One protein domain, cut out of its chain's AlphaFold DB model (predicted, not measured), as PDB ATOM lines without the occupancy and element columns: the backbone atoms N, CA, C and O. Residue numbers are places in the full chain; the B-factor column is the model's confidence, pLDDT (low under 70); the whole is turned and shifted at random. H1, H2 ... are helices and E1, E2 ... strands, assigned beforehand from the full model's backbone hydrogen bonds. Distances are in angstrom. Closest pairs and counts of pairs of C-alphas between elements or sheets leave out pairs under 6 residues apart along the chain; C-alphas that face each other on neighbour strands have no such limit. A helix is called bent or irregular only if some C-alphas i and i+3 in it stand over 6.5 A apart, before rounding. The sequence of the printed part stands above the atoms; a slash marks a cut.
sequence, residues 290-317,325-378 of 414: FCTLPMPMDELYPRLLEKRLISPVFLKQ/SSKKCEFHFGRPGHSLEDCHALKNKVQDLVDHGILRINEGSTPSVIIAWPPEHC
ATOM      1  N   PHE A 290     368.038 354.763 447.654       52.47
ATOM      2  CA  PHE A 290     368.300 355.582 448.821       52.47
ATOM      3  C   PHE A 290     367.017 355.571 449.640       52.47
ATOM      4  O   PHE A 290     365.938 355.795 449.079       52.47
ATOM      5  N   CYS A 291     367.116 355.259 450.931       47.16
ATOM      6  CA  CYS A 291     365.986 355.448 451.821       47.16
ATOM      7  C   CYS A 291     365.458 356.869 451.601       47.16
ATOM      8  O   CYS A 291     366.236 357.824 451.545       47.16
ATOM      9  N   THR A 292     364.142 357.020 451.453       53.88
ATOM     10  CA  THR A 292     363.490 358.315 451.643       53.88
ATOM     11  C   THR A 292     363.690 358.676 453.104       53.88
ATOM     12  O   THR A 292     362.903 358.289 453.963       53.88
ATOM     13  N   LEU A 293     364.823 359.311 453.396       57.66
ATOM     14  CA  LEU A 293     365.133 359.772 454.733       57.66
ATOM     15  C   LEU A 293     364.098 360.855 455.062       57.66
ATOM     16  O   LEU A 293     363.894 361.759 454.249       57.66
ATOM     17  N   PRO A 294     363.446 360.798 456.231       58.62
ATOM     18  CA  PRO A 294     362.431 361.775 456.628       58.62
ATOM     19  C   PRO A 294     363.027 363.164 456.931       58.62
ATOM     20  O   PRO A 294     362.304 364.062 457.353       58.62
ATOM     21  N   MET A 295     364.340 363.339 456.740       65.75
ATOM     22  CA  MET A 295     365.101 364.549 457.027       65.75
ATOM     23  C   MET A 295     366.043 364.864 455.848       65.75
ATOM     24  O   MET A 295     366.731 363.943 455.389       65.75
ATOM     25  N   PRO A 296     366.096 366.123 455.368       77.44
ATOM     26  CA  PRO A 296     367.011 366.546 454.304       77.44
ATOM     27  C   PRO A 296     368.483 366.363 454.711       77.44
ATOM     28  O   PRO A 296     368.825 366.389 455.899       77.44
ATOM     29  N   MET A 297     369.371 366.172 453.732       79.94
ATOM     30  CA  MET A 297     370.809 365.980 453.961       79.94
ATOM     31  C   MET A 297     371.453 367.184 454.658       79.94
ATOM     32  O   MET A 297     372.362 366.986 455.461       79.94
ATOM     33  N   ASP A 298     370.953 368.395 454.415       79.50
ATOM     34  CA  ASP A 298     371.395 369.642 455.046       79.50
ATOM     35  C   ASP A 298     371.144 369.655 456.565       79.50
ATOM     36  O   ASP A 298     371.902 370.259 457.321       79.50
ATOM     37  N   GLU A 299     370.119 368.944 457.039       82.88
ATOM     38  CA  GLU A 299     369.809 368.825 458.469       82.88
ATOM     39  C   GLU A 299     370.425 367.561 459.088       82.88
ATOM     40  O   GLU A 299     370.827 367.545 460.257       82.88
ATOM     41  N   LEU A 300     370.556 366.494 458.296       83.62
ATOM     42  CA  LEU A 300     371.167 365.244 458.729       83.62
ATOM     43  C   LEU A 300     372.686 365.367 458.889       83.62
ATOM     44  O   LEU A 300     373.247 364.883 459.872       83.62
ATOM     45  N   TYR A 301     373.361 366.000 457.933       83.81
ATOM     46  CA  TYR A 301     374.817 366.047 457.870       83.81
ATOM     47  C   TYR A 301     375.468 366.687 459.111       83.81
ATOM     48  O   TYR A 301     376.347 366.042 459.691       83.81
ATOM     49  N   PRO A 302     375.014 367.853 459.617       83.19
ATOM     50  CA  PRO A 302     375.549 368.431 460.852       83.19
ATOM     51  C   PRO A 302     375.392 367.505 462.063       83.19
ATOM     52  O   PRO A 302     376.300 367.394 462.884       83.19
ATOM     53  N   ARG A 303     374.275 366.773 462.152       81.19
ATOM     54  CA  ARG A 303     374.023 365.812 463.238       81.19
ATOM     55  C   ARG A 303     374.950 364.599 463.135       81.19
ATOM     56  O   ARG A 303     375.429 364.100 464.150       81.19
ATOM     57  N   LEU A 304     375.243 364.126 461.922       83.31
ATOM     58  CA  LEU A 304     376.202 363.037 461.701       83.31
ATOM     59  C   LEU A 304     377.644 363.458 462.005       83.31
ATOM     60  O   LEU A 304     378.413 362.638 462.515       83.31
ATOM     61  N   LEU A 305     377.993 364.723 461.742       79.56
ATOM     62  CA  LEU A 305     379.265 365.317 462.158       79.56
ATOM     63  C   LEU A 305     379.363 365.412 463.684       79.56
ATOM     64  O   LEU A 305     380.355 364.967 464.259       79.56
ATOM     65  N   GLU A 306     378.324 365.922 464.350       81.75
ATOM     66  CA  GLU A 306     378.266 366.028 465.815       81.75
ATOM     67  C   GLU A 306     378.424 364.654 466.486       81.75
ATOM     68  O   GLU A 306     379.148 364.505 467.471       81.75
ATOM     69  N   LYS A 307     377.797 363.619 465.914       74.56
ATOM     70  CA  LYS A 307     377.910 362.227 466.375       74.56
ATOM     71  C   LYS A 307     379.175 361.507 465.891       74.56
ATOM     72  O   LYS A 307     379.339 360.331 466.203       74.56
ATOM     73  N   ARG A 308     380.064 362.184 465.148       77.81
ATOM     74  CA  ARG A 308     381.321 361.644 464.588       77.81
ATOM     75  C   ARG A 308     381.142 360.363 463.756       77.81
ATOM     76  O   ARG A 308     382.056 359.544 463.665       77.81
ATOM     77  N   LEU A 309     379.969 360.196 463.141       74.62
ATOM     78  CA  LEU A 309     379.640 359.051 462.280       74.62
ATOM     79  C   LEU A 309     380.156 359.241 460.850       74.62
ATOM     80  O   LEU A 309     380.358 358.274 460.118       74.62
ATOM     81  N   ILE A 310     380.358 360.497 460.445       78.75
ATOM     82  CA  ILE A 310     380.893 360.891 459.143       78.75
ATOM     83  C   ILE A 310     381.947 361.982 459.366       78.75
ATOM     84  O   ILE A 310     381.830 362.788 460.282       78.75
ATOM     85  N   SER A 311     382.966 362.009 458.509       77.56
ATOM     86  CA  SER A 311     383.934 363.103 458.396       77.56
ATOM     87  C   SER A 311     383.847 363.704 456.991       77.56
ATOM     88  O   SER A 311     383.647 362.933 456.043       77.56
ATOM     89  N   PRO A 312     384.038 365.028 456.820       80.06
ATOM     90  CA  PRO A 312     384.180 365.630 455.498       80.06
ATOM     91  C   PRO A 312     385.320 364.954 454.721       80.06
ATOM     92  O   PRO A 312     386.334 364.560 455.305       80.06
ATOM     93  N   VAL A 313     385.154 364.800 453.407       73.94
ATOM     94  CA  VAL A 313     386.084 364.068 452.537       73.94
ATOM     95  C   VAL A 313     386.673 364.993 451.482       73.94
ATOM     96  O   VAL A 313     385.958 365.589 450.674       73.94
ATOM     97  N   PHE A 314     388.004 365.040 451.419       56.53
ATOM     98  CA  PHE A 314     388.714 365.694 450.329       56.53
ATOM     99  C   PHE A 314     388.801 364.730 449.145       56.53
ATOM    100  O   PHE A 314     389.592 363.790 449.159       56.53
ATOM    101  N   LEU A 315     387.984 364.946 448.115       55.88
ATOM    102  CA  LEU A 315     388.159 364.257 446.839       55.88
ATOM    103  C   LEU A 315     388.995 365.139 445.899       55.88
ATOM    104  O   LEU A 315     388.646 366.296 445.642       55.88
ATOM    105  N   LYS A 316     390.107 364.588 445.384       44.56
ATOM    106  CA  LYS A 316     390.754 365.073 444.152       44.56
ATOM    107  C   LYS A 316     389.721 364.822 443.038       44.56
ATOM    108  O   LYS A 316     389.115 363.756 443.005       44.56
ATOM    109  N   GLN A 317     389.399 365.850 442.262       45.97
ATOM    110  CA  GLN A 317     388.193 365.932 441.424       45.97
ATOM    111  C   GLN A 317     387.967 364.688 440.544       45.97
ATOM    112  O   GLN A 317     388.907 364.190 439.935       45.97
ATOM    113  N   SER A 325     378.622 376.053 439.237       62.22
ATOM    114  CA  SER A 325     379.647 376.801 439.982       62.22
ATOM    115  C   SER A 325     379.071 377.658 441.119       62.22
ATOM    116  O   SER A 325     379.837 378.168 441.935       62.22
ATOM    117  N   SER A 326     377.743 377.827 441.182       65.62
ATOM    118  CA  SER A 326     377.051 378.555 442.248       65.62
ATOM    119  C   SER A 326     376.811 377.726 443.517       65.62
ATOM    120  O   SER A 326     376.621 378.293 444.594       65.62
ATOM    121  N   LYS A 327     376.851 376.388 443.428       73.31
ATOM    122  CA  LYS A 327     376.574 375.483 444.551       73.31
ATOM    123  C   LYS A 327     377.862 374.918 445.132       73.31
ATOM    124  O   LYS A 327     378.740 374.488 444.388       73.31
ATOM    125  N   LYS A 328     377.953 374.871 446.463       80.81
ATOM    126  CA  LYS A 328     379.083 374.308 447.218       80.81
ATOM    127  C   LYS A 328     378.641 373.095 448.035       80.81
ATOM    128  O   LYS A 328     377.571 373.121 448.640       80.81
ATOM    129  N   CYS A 329     379.488 372.071 448.109       82.25
ATOM    130  CA  CYS A 329     379.230 370.886 448.925       82.25
ATOM    131  C   CYS A 329     380.107 370.893 450.182       82.25
ATOM    132  O   CYS A 329     381.328 370.744 450.094       82.25
ATOM    133  N   GLU A 330     379.509 371.028 451.366       83.19
ATOM    134  CA  GLU A 330     380.252 371.067 452.638       83.19
ATOM    135  C   GLU A 330     380.915 369.731 452.984       83.19
ATOM    136  O   GLU A 330     381.998 369.706 453.567       83.19
ATOM    137  N   PHE A 331     380.329 368.619 452.536       80.12
ATOM    138  CA  PHE A 331     380.944 367.297 452.640       80.12
ATOM    139  C   PHE A 331     382.280 367.198 451.884       80.12
ATOM    140  O   PHE A 331     383.141 366.401 452.254       80.12
ATOM    141  N   HIS A 332     382.496 368.059 450.884       83.06
ATOM    142  CA  HIS A 332     383.739 368.180 450.122       83.06
ATOM    143  C   HIS A 332     384.494 369.486 450.395       83.06
ATOM    144  O   HIS A 332     385.126 370.032 449.490       83.06
ATOM    145  N   PHE A 333     384.437 369.996 451.629       76.31
ATOM    146  CA  PHE A 333     385.116 371.235 452.036       76.31
ATOM    147  C   PHE A 333     384.683 372.467 451.223       76.31
ATOM    148  O   PHE A 333     385.478 373.359 450.938       76.31
ATOM    149  N   GLY A 334     383.414 372.510 450.815       73.12
ATOM    150  CA  GLY A 334     382.847 373.629 450.068       73.12
ATOM    151  C   GLY A 334     383.257 373.667 448.595       73.12
ATOM    152  O   GLY A 334     383.133 374.718 447.968       73.12
ATOM    153  N   ARG A 335     383.740 372.551 448.025       67.12
ATOM    154  CA  ARG A 335     384.062 372.485 446.592       67.12
ATOM    155  C   ARG A 335     382.826 372.822 445.739       67.12
ATOM    156  O   ARG A 335     381.757 372.258 446.000       67.12
ATOM    157  N   PRO A 336     382.965 373.705 444.731       68.00
ATOM    158  CA  PRO A 336     381.879 374.031 443.818       68.00
ATOM    159  C   PRO A 336     381.466 372.838 442.954       68.00
ATOM    160  O   PRO A 336     382.311 372.033 442.559       68.00
ATOM    161  N   GLY A 337     380.182 372.763 442.619       75.38
ATOM    162  CA  GLY A 337     379.642 371.842 441.620       75.38
ATOM    163  C   GLY A 337     378.263 371.302 441.982       75.38
ATOM    164  O   GLY A 337     377.375 371.306 441.137       75.38
ATOM    165  N   HIS A 338     378.072 370.872 443.231       80.06
ATOM    166  CA  HIS A 338     376.807 370.331 443.739       80.06
ATOM    167  C   HIS A 338     376.566 370.765 445.193       80.06
ATOM    168  O   HIS A 338     377.503 371.169 445.883       80.06
ATOM    169  N   SER A 339     375.316 370.712 445.657       82.06
ATOM    170  CA  SER A 339     374.955 370.954 447.062       82.06
ATOM    171  C   SER A 339     375.119 369.686 447.909       82.06
ATOM    172  O   SER A 339     375.369 368.598 447.392       82.06
ATOM    173  N   LEU A 340     374.967 369.803 449.227       82.44
ATOM    174  CA  LEU A 340     374.894 368.654 450.139       82.44
ATOM    175  C   LEU A 340     373.759 367.685 449.758       82.44
ATOM    176  O   LEU A 340     373.981 366.474 449.718       82.44
ATOM    177  N   GLU A 341     372.590 368.213 449.388       82.69
ATOM    178  CA  GLU A 341     371.442 367.419 448.922       82.69
ATOM    179  C   GLU A 341     371.718 366.618 447.650       82.69
ATOM    180  O   GLU A 341     371.220 365.504 447.495       82.69
ATOM    181  N   ASP A 342     372.541 367.137 446.744       81.00
ATOM    182  CA  ASP A 342     372.870 366.477 445.477       81.00
ATOM    183  C   ASP A 342     374.111 365.564 445.600       81.00
ATOM    184  O   ASP A 342     374.531 364.912 444.642       81.00
ATOM    185  N   CYS A 343     374.705 365.467 446.795       83.31
ATOM    186  CA  CYS A 343     375.941 364.726 447.014       83.31
ATOM    187  C   CYS A 343     375.716 363.209 447.075       83.31
ATOM    188  O   CYS A 343     375.395 362.632 448.118       83.31
ATOM    189  N   HIS A 344     375.973 362.521 445.961       81.44
ATOM    190  CA  HIS A 344     375.902 361.057 445.895       81.44
ATOM    191  C   HIS A 344     376.876 360.353 446.851       81.44
ATOM    192  O   HIS A 344     376.541 359.309 447.410       81.44
ATOM    193  N   ALA A 345     378.069 360.914 447.064       81.94
ATOM    194  CA  ALA A 345     379.056 360.338 447.974       81.94
ATOM    195  C   ALA A 345     378.559 360.348 449.427       81.94
ATOM    196  O   ALA A 345     378.694 359.348 450.135       81.94
ATOM    197  N   LEU A 346     377.936 361.452 449.850       83.12
ATOM    198  CA  LEU A 346     377.329 361.563 451.168       83.12
ATOM    199  C   LEU A 346     376.128 360.617 451.306       83.12
ATOM    200  O   LEU A 346     376.063 359.868 452.278       83.12
ATOM    201  N   LYS A 347     375.223 360.585 450.317       84.00
ATOM    202  CA  LYS A 347     374.063 359.676 450.314       84.00
ATOM    203  C   LYS A 347     374.468 358.209 450.449       84.00
ATOM    204  O   LYS A 347     373.861 357.484 451.228       84.00
ATOM    205  N   ASN A 348     375.523 357.787 449.750       80.94
ATOM    206  CA  ASN A 348     376.049 356.427 449.869       80.94
ATOM    207  C   ASN A 348     376.545 356.129 451.290       80.94
ATOM    208  O   ASN A 348     376.176 355.103 451.842       80.94
ATOM    209  N   LYS A 349     377.311 357.035 451.914       83.88
ATOM    210  CA  LYS A 349     377.787 356.840 453.297       83.88
ATOM    211  C   LYS A 349     376.650 356.771 454.311       83.88
ATOM    212  O   LYS A 349     376.702 355.962 455.229       83.88
ATOM    213  N   VAL A 350     375.645 357.631 454.162       84.88
ATOM    214  CA  VAL A 350     374.457 357.600 455.022       84.88
ATOM    215  C   VAL A 350     373.715 356.280 454.850       84.88
ATOM    216  O   VAL A 350     373.348 355.667 455.848       84.88
ATOM    217  N   GLN A 351     373.555 355.811 453.611       81.56
ATOM    218  CA  GLN A 351     372.934 354.519 453.342       81.56
ATOM    219  C   GLN A 351     373.734 353.369 453.962       81.56
ATOM    220  O   GLN A 351     373.135 352.526 454.612       81.56
ATOM    221  N   ASP A 352     375.067 353.377 453.867       82.56
ATOM    222  CA  ASP A 352     375.904 352.351 454.499       82.56
ATOM    223  C   ASP A 352     375.680 352.320 456.030       82.56
ATOM    224  O   ASP A 352     375.563 351.252 456.627       82.56
ATOM    225  N   LEU A 353     375.554 353.481 456.687       83.75
ATOM    226  CA  LEU A 353     375.261 353.547 458.127       83.75
ATOM    227  C   LEU A 353     373.873 352.992 458.482       83.75
ATOM    228  O   LEU A 353     373.715 352.392 459.548       83.75
ATOM    229  N   VAL A 354     372.881 353.201 457.617       82.25
ATOM    230  CA  VAL A 354     371.527 352.648 457.777       82.25
ATOM    231  C   VAL A 354     371.534 351.137 457.552       82.25
ATOM    232  O   VAL A 354     371.007 350.398 458.379       82.25
ATOM    233  N   ASP A 355     372.182 350.672 456.484       77.38
ATOM    234  CA  ASP A 355     372.276 349.257 456.113       77.38
ATOM    235  C   ASP A 355     373.011 348.444 457.191       77.38
ATOM    236  O   ASP A 355     372.650 347.304 457.480       77.38
ATOM    237  N   HIS A 356     374.007 349.048 457.846       78.69
ATOM    238  CA  HIS A 356     374.706 348.453 458.986       78.69
ATOM    239  C   HIS A 356     373.951 348.573 460.318       78.69
ATOM    240  O   HIS A 356     374.449 348.117 461.346       78.69
ATOM    241  N   GLY A 357     372.765 349.190 460.328       74.00
ATOM    242  CA  GLY A 357     371.951 349.379 461.527       74.00
ATOM    243  C   GLY A 357     372.561 350.336 462.552       74.00
ATOM    244  O   GLY A 357     372.041 350.436 463.657       74.00
ATOM    245  N   ILE A 358     373.636 351.046 462.195       79.62
ATOM    246  CA  ILE A 358     374.323 352.016 463.057       79.62
ATOM    247  C   ILE A 358     373.481 353.281 463.171       79.62
ATOM    248  O   ILE A 358     373.366 353.857 464.247       79.62
ATOM    249  N   LEU A 359     372.878 353.709 462.061       79.69
ATOM    250  CA  LEU A 359     372.036 354.891 461.986       79.69
ATOM    251  C   LEU A 359     370.565 354.485 461.912       79.69
ATOM    252  O   LEU A 359     370.122 353.885 460.935       79.69
ATOM    253  N   ARG A 360     369.787 354.880 462.921       76.62
ATOM    254  CA  ARG A 360     368.322 354.841 462.875       76.62
ATOM    255  C   ARG A 360     367.790 356.265 462.914       76.62
ATOM    256  O   ARG A 360     368.170 357.044 463.789       76.62
ATOM    257  N   ILE A 361     366.914 356.592 461.970       72.19
ATOM    258  CA  ILE A 361     366.201 357.868 461.944       72.19
ATOM    259  C   ILE A 361     364.769 357.586 462.372       72.19
ATOM    260  O   ILE A 361     364.052 356.854 461.694       72.19
ATOM    261  N   ASN A 362     364.368 358.126 463.520       67.75
ATOM    262  CA  ASN A 362     362.983 358.010 463.957       67.75
ATOM    263  C   ASN A 362     362.097 358.931 463.118       67.75
ATOM    264  O   ASN A 362     362.376 360.127 463.008       67.75
ATOM    265  N   GLU A 363     361.011 358.383 462.588       57.78
ATOM    266  CA  GLU A 363     359.926 359.159 461.994       57.78
ATOM    267  C   GLU A 363     359.113 359.804 463.129       57.78
ATOM    268  O   GLU A 363     358.483 359.124 463.937       57.78
ATOM    269  N   GLY A 364     359.186 361.128 463.242       55.53
ATOM    270  CA  GLY A 364     358.492 361.921 464.256       55.53
ATOM    271  C   GLY A 364     358.656 363.415 463.979       55.53
ATOM    272  O   GLY A 364     359.424 363.798 463.100       55.53
ATOM    273  N   SER A 365     357.962 364.275 464.730       46.16
ATOM    274  CA  SER A 365     357.965 365.737 464.518       46.16
ATOM    275  C   SER A 365     359.354 366.391 464.616       46.16
ATOM    276  O   SER A 365     359.527 367.515 464.158       46.16
ATOM    277  N   THR A 366     360.338 365.685 465.180       51.09
ATOM    278  CA  THR A 366     361.762 366.032 465.134       51.09
ATOM    279  C   THR A 366     362.583 364.775 464.807       51.09
ATOM    280  O   THR A 366     362.815 363.957 465.713       51.09
ATOM    281  N   PRO A 367     363.028 364.578 463.552       57.22
ATOM    282  CA  PRO A 367     363.863 363.435 463.195       57.22
ATOM    283  C   PRO A 367     365.112 363.432 464.073       57.22
ATOM    284  O   PRO A 367     365.761 364.460 464.260       57.22
ATOM    285  N   SER A 368     365.427 362.294 464.682       58.12
ATOM    286  CA  SER A 368     366.553 362.165 465.612       58.12
ATOM    287  C   SER A 368     367.451 361.014 465.191       58.12
ATOM    288  O   SER A 368     366.962 359.957 464.794       58.12
ATOM    289  N   VAL A 369     368.762 361.242 465.276       64.31
ATOM    290  CA  VAL A 369     369.802 360.260 464.958       64.31
ATOM    291  C   VAL A 369     370.042 359.403 466.193       64.31
ATOM    292  O   VAL A 369     370.586 359.884 467.189       64.31
ATOM    293  N   ILE A 370     369.627 358.139 466.130       68.56
ATOM    294  CA  ILE A 370     369.928 357.141 467.155       68.56
ATOM    295  C   ILE A 370     371.050 356.252 466.641       68.56
ATOM    296  O   ILE A 370     370.939 355.668 465.563       68.56
ATOM    297  N   ILE A 371     372.105 356.136 467.448       66.31
ATOM    298  CA  ILE A 371     373.170 355.163 467.226       66.31
ATOM    299  C   ILE A 371     372.698 353.839 467.819       66.31
ATOM    300  O   ILE A 371     372.619 353.710 469.042       66.31
ATOM    301  N   ALA A 372     372.345 352.875 466.974       61.94
ATOM    302  CA  ALA A 372     372.106 351.513 467.428       61.94
ATOM    303  C   ALA A 372     373.417 350.727 467.306       61.94
ATOM    304  O   ALA A 372     374.021 350.642 466.242       61.94
ATOM    305  N   TRP A 373     373.897 350.195 468.428       52.84
ATOM    306  CA  TRP A 373     375.025 349.272 468.417       52.84
ATOM    307  C   TRP A 373     374.497 347.884 468.034       52.84
ATOM    308  O   TRP A 373     373.466 347.482 468.586       52.84
ATOM    309  N   PRO A 374     375.130 347.147 467.104       46.72
ATOM    310  CA  PRO A 374     374.665 345.807 466.777       46.72
ATOM    311  C   PRO A 374     374.722 344.915 468.032       46.72
ATOM    312  O   PRO A 374     375.674 345.037 468.811       46.72
ATOM    313  N   PRO A 375     373.729 344.032 468.255       39.16
ATOM    314  CA  PRO A 375     373.751 343.102 469.378       39.16
ATOM    315  C   PRO A 375     375.021 342.249 469.330       39.16
ATOM    316  O   PRO A 375     375.333 341.645 468.301       39.16
ATOM    317  N   GLU A 376     375.766 342.197 470.432       38.91
ATOM    318  CA  GLU A 376     376.887 341.270 470.551       38.91
ATOM    319  C   GLU A 376     376.352 339.831 470.609       38.91
ATOM    320  O   GLU A 376     375.484 339.513 471.417       38.91
ATOM    321  N   HIS A 377     376.909 338.969 469.754       38.25
ATOM    322  CA  HIS A 377     376.672 337.524 469.687       38.25
ATOM    323  C   HIS A 377     375.250 337.072 469.296       38.25
ATOM    324  O   HIS A 377     374.407 336.778 470.138       38.25
ATOM    325  N   CYS A 378     375.041 336.834 467.997       29.39
ATOM    326  CA  CYS A 378     374.048 335.851 467.565       29.39
ATOM    327  C   CYS A 378     374.708 334.464 467.611       29.39
ATOM    328  O   CYS A 378     375.611 334.176 466.825       29.39
TER     329      CYS A 378
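AT A GLANCE: This is residues 290 to 317 and 325 to 378 of the 414 residues of an uncharacterized protein of Fagus sylvatica (UniProt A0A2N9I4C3). Two helices at a steep tilt, H1 and H2, form the middle of an elongated model, and a small two-stranded hairpin lies toward each end of H2: E1 and E2 toward its beginning, E3 and E4 beside its end. Residues 372 to 378 trail away beyond the second hairpin as a tail. The printed part has 82 residues, with two named helices and four named strands in the order H1, E1, E2, H2, E3, E4; both two-stranded sheets, E1 - E2 and E3 - E4, are antiparallel. The class is mixed, helices and strands, with under half of the residues, 36, in named elements. The whole is only just compact, close to loose, with a radius of gyration of the C-alphas of 13.7 A and spans of 48 by 30 by 22 A.

IN THESE COORDINATES: H1, residues 297 to 306, begins at C-alpha 297 (370.809, 365.980, 453.961) and measures 14.0 A. It is neither bent nor irregular, but only just: C-alphas 299 and 302 are 6.2 A apart. E1 is residues 325 to 329, 10.7 A, and E2 residues 335 to 337, 6.7 A. H2, residues 344 to 355, begins at C-alpha 344 (375.902, 361.057, 445.895) and is 16.0 A long. E3 is residues 359 to 361, 6.6 A, and E4 residues 369 to 371, 6.5 A, ending at C-alpha 371 (373.170, 355.163, 467.226).

HOW THE PARTS SIT: H1 and H2 are close but not clearly touching, the closest C-alphas being those of Met 297 and Lys 347, 8.0 A apart. They run the same way at a steep tilt of 64 degrees. The hairpin E1 and E2 is antiparallel at 126 degrees, with N 337 and O 327 at 2.9 A, within hydrogen-bond range. H2 and E3 come closest at the C-alphas of Leu 353 and Leu 359, 5.2 A apart. The hairpin E3 and E4 is antiparallel at 145 degrees; N 360 and O 370 are within hydrogen-bond range at 3.0 A. The closest C-alphas of H1 and E4 are those of Arg 303 and Val 369, 7.2 A apart. Among the pairs that are apart are E1 and H2, and H2 and E4. In H2 every O i to N i+4 pair is within hydrogen-bond range; in H1, 4 of 6 are.

THE WHOLE: The two C-alphas farthest apart are those of Ser 326 and Cys 378, 49.7 A. Residues 318 to 324 are not printed, and C-alphas 317 and 325 are 13.9 A apart across this cut, in the link from H1 to E1. Of the links printed whole, E1 to E2 and H2 to E3 are tight, E2 to H2 and E3 to E4 are short, and none is long. The mean pLDDT of the printed part is 70.5; residues 290 to 295, 314 to 317, 325 to 326, 335 to 336 and 362 to 378 are under 70.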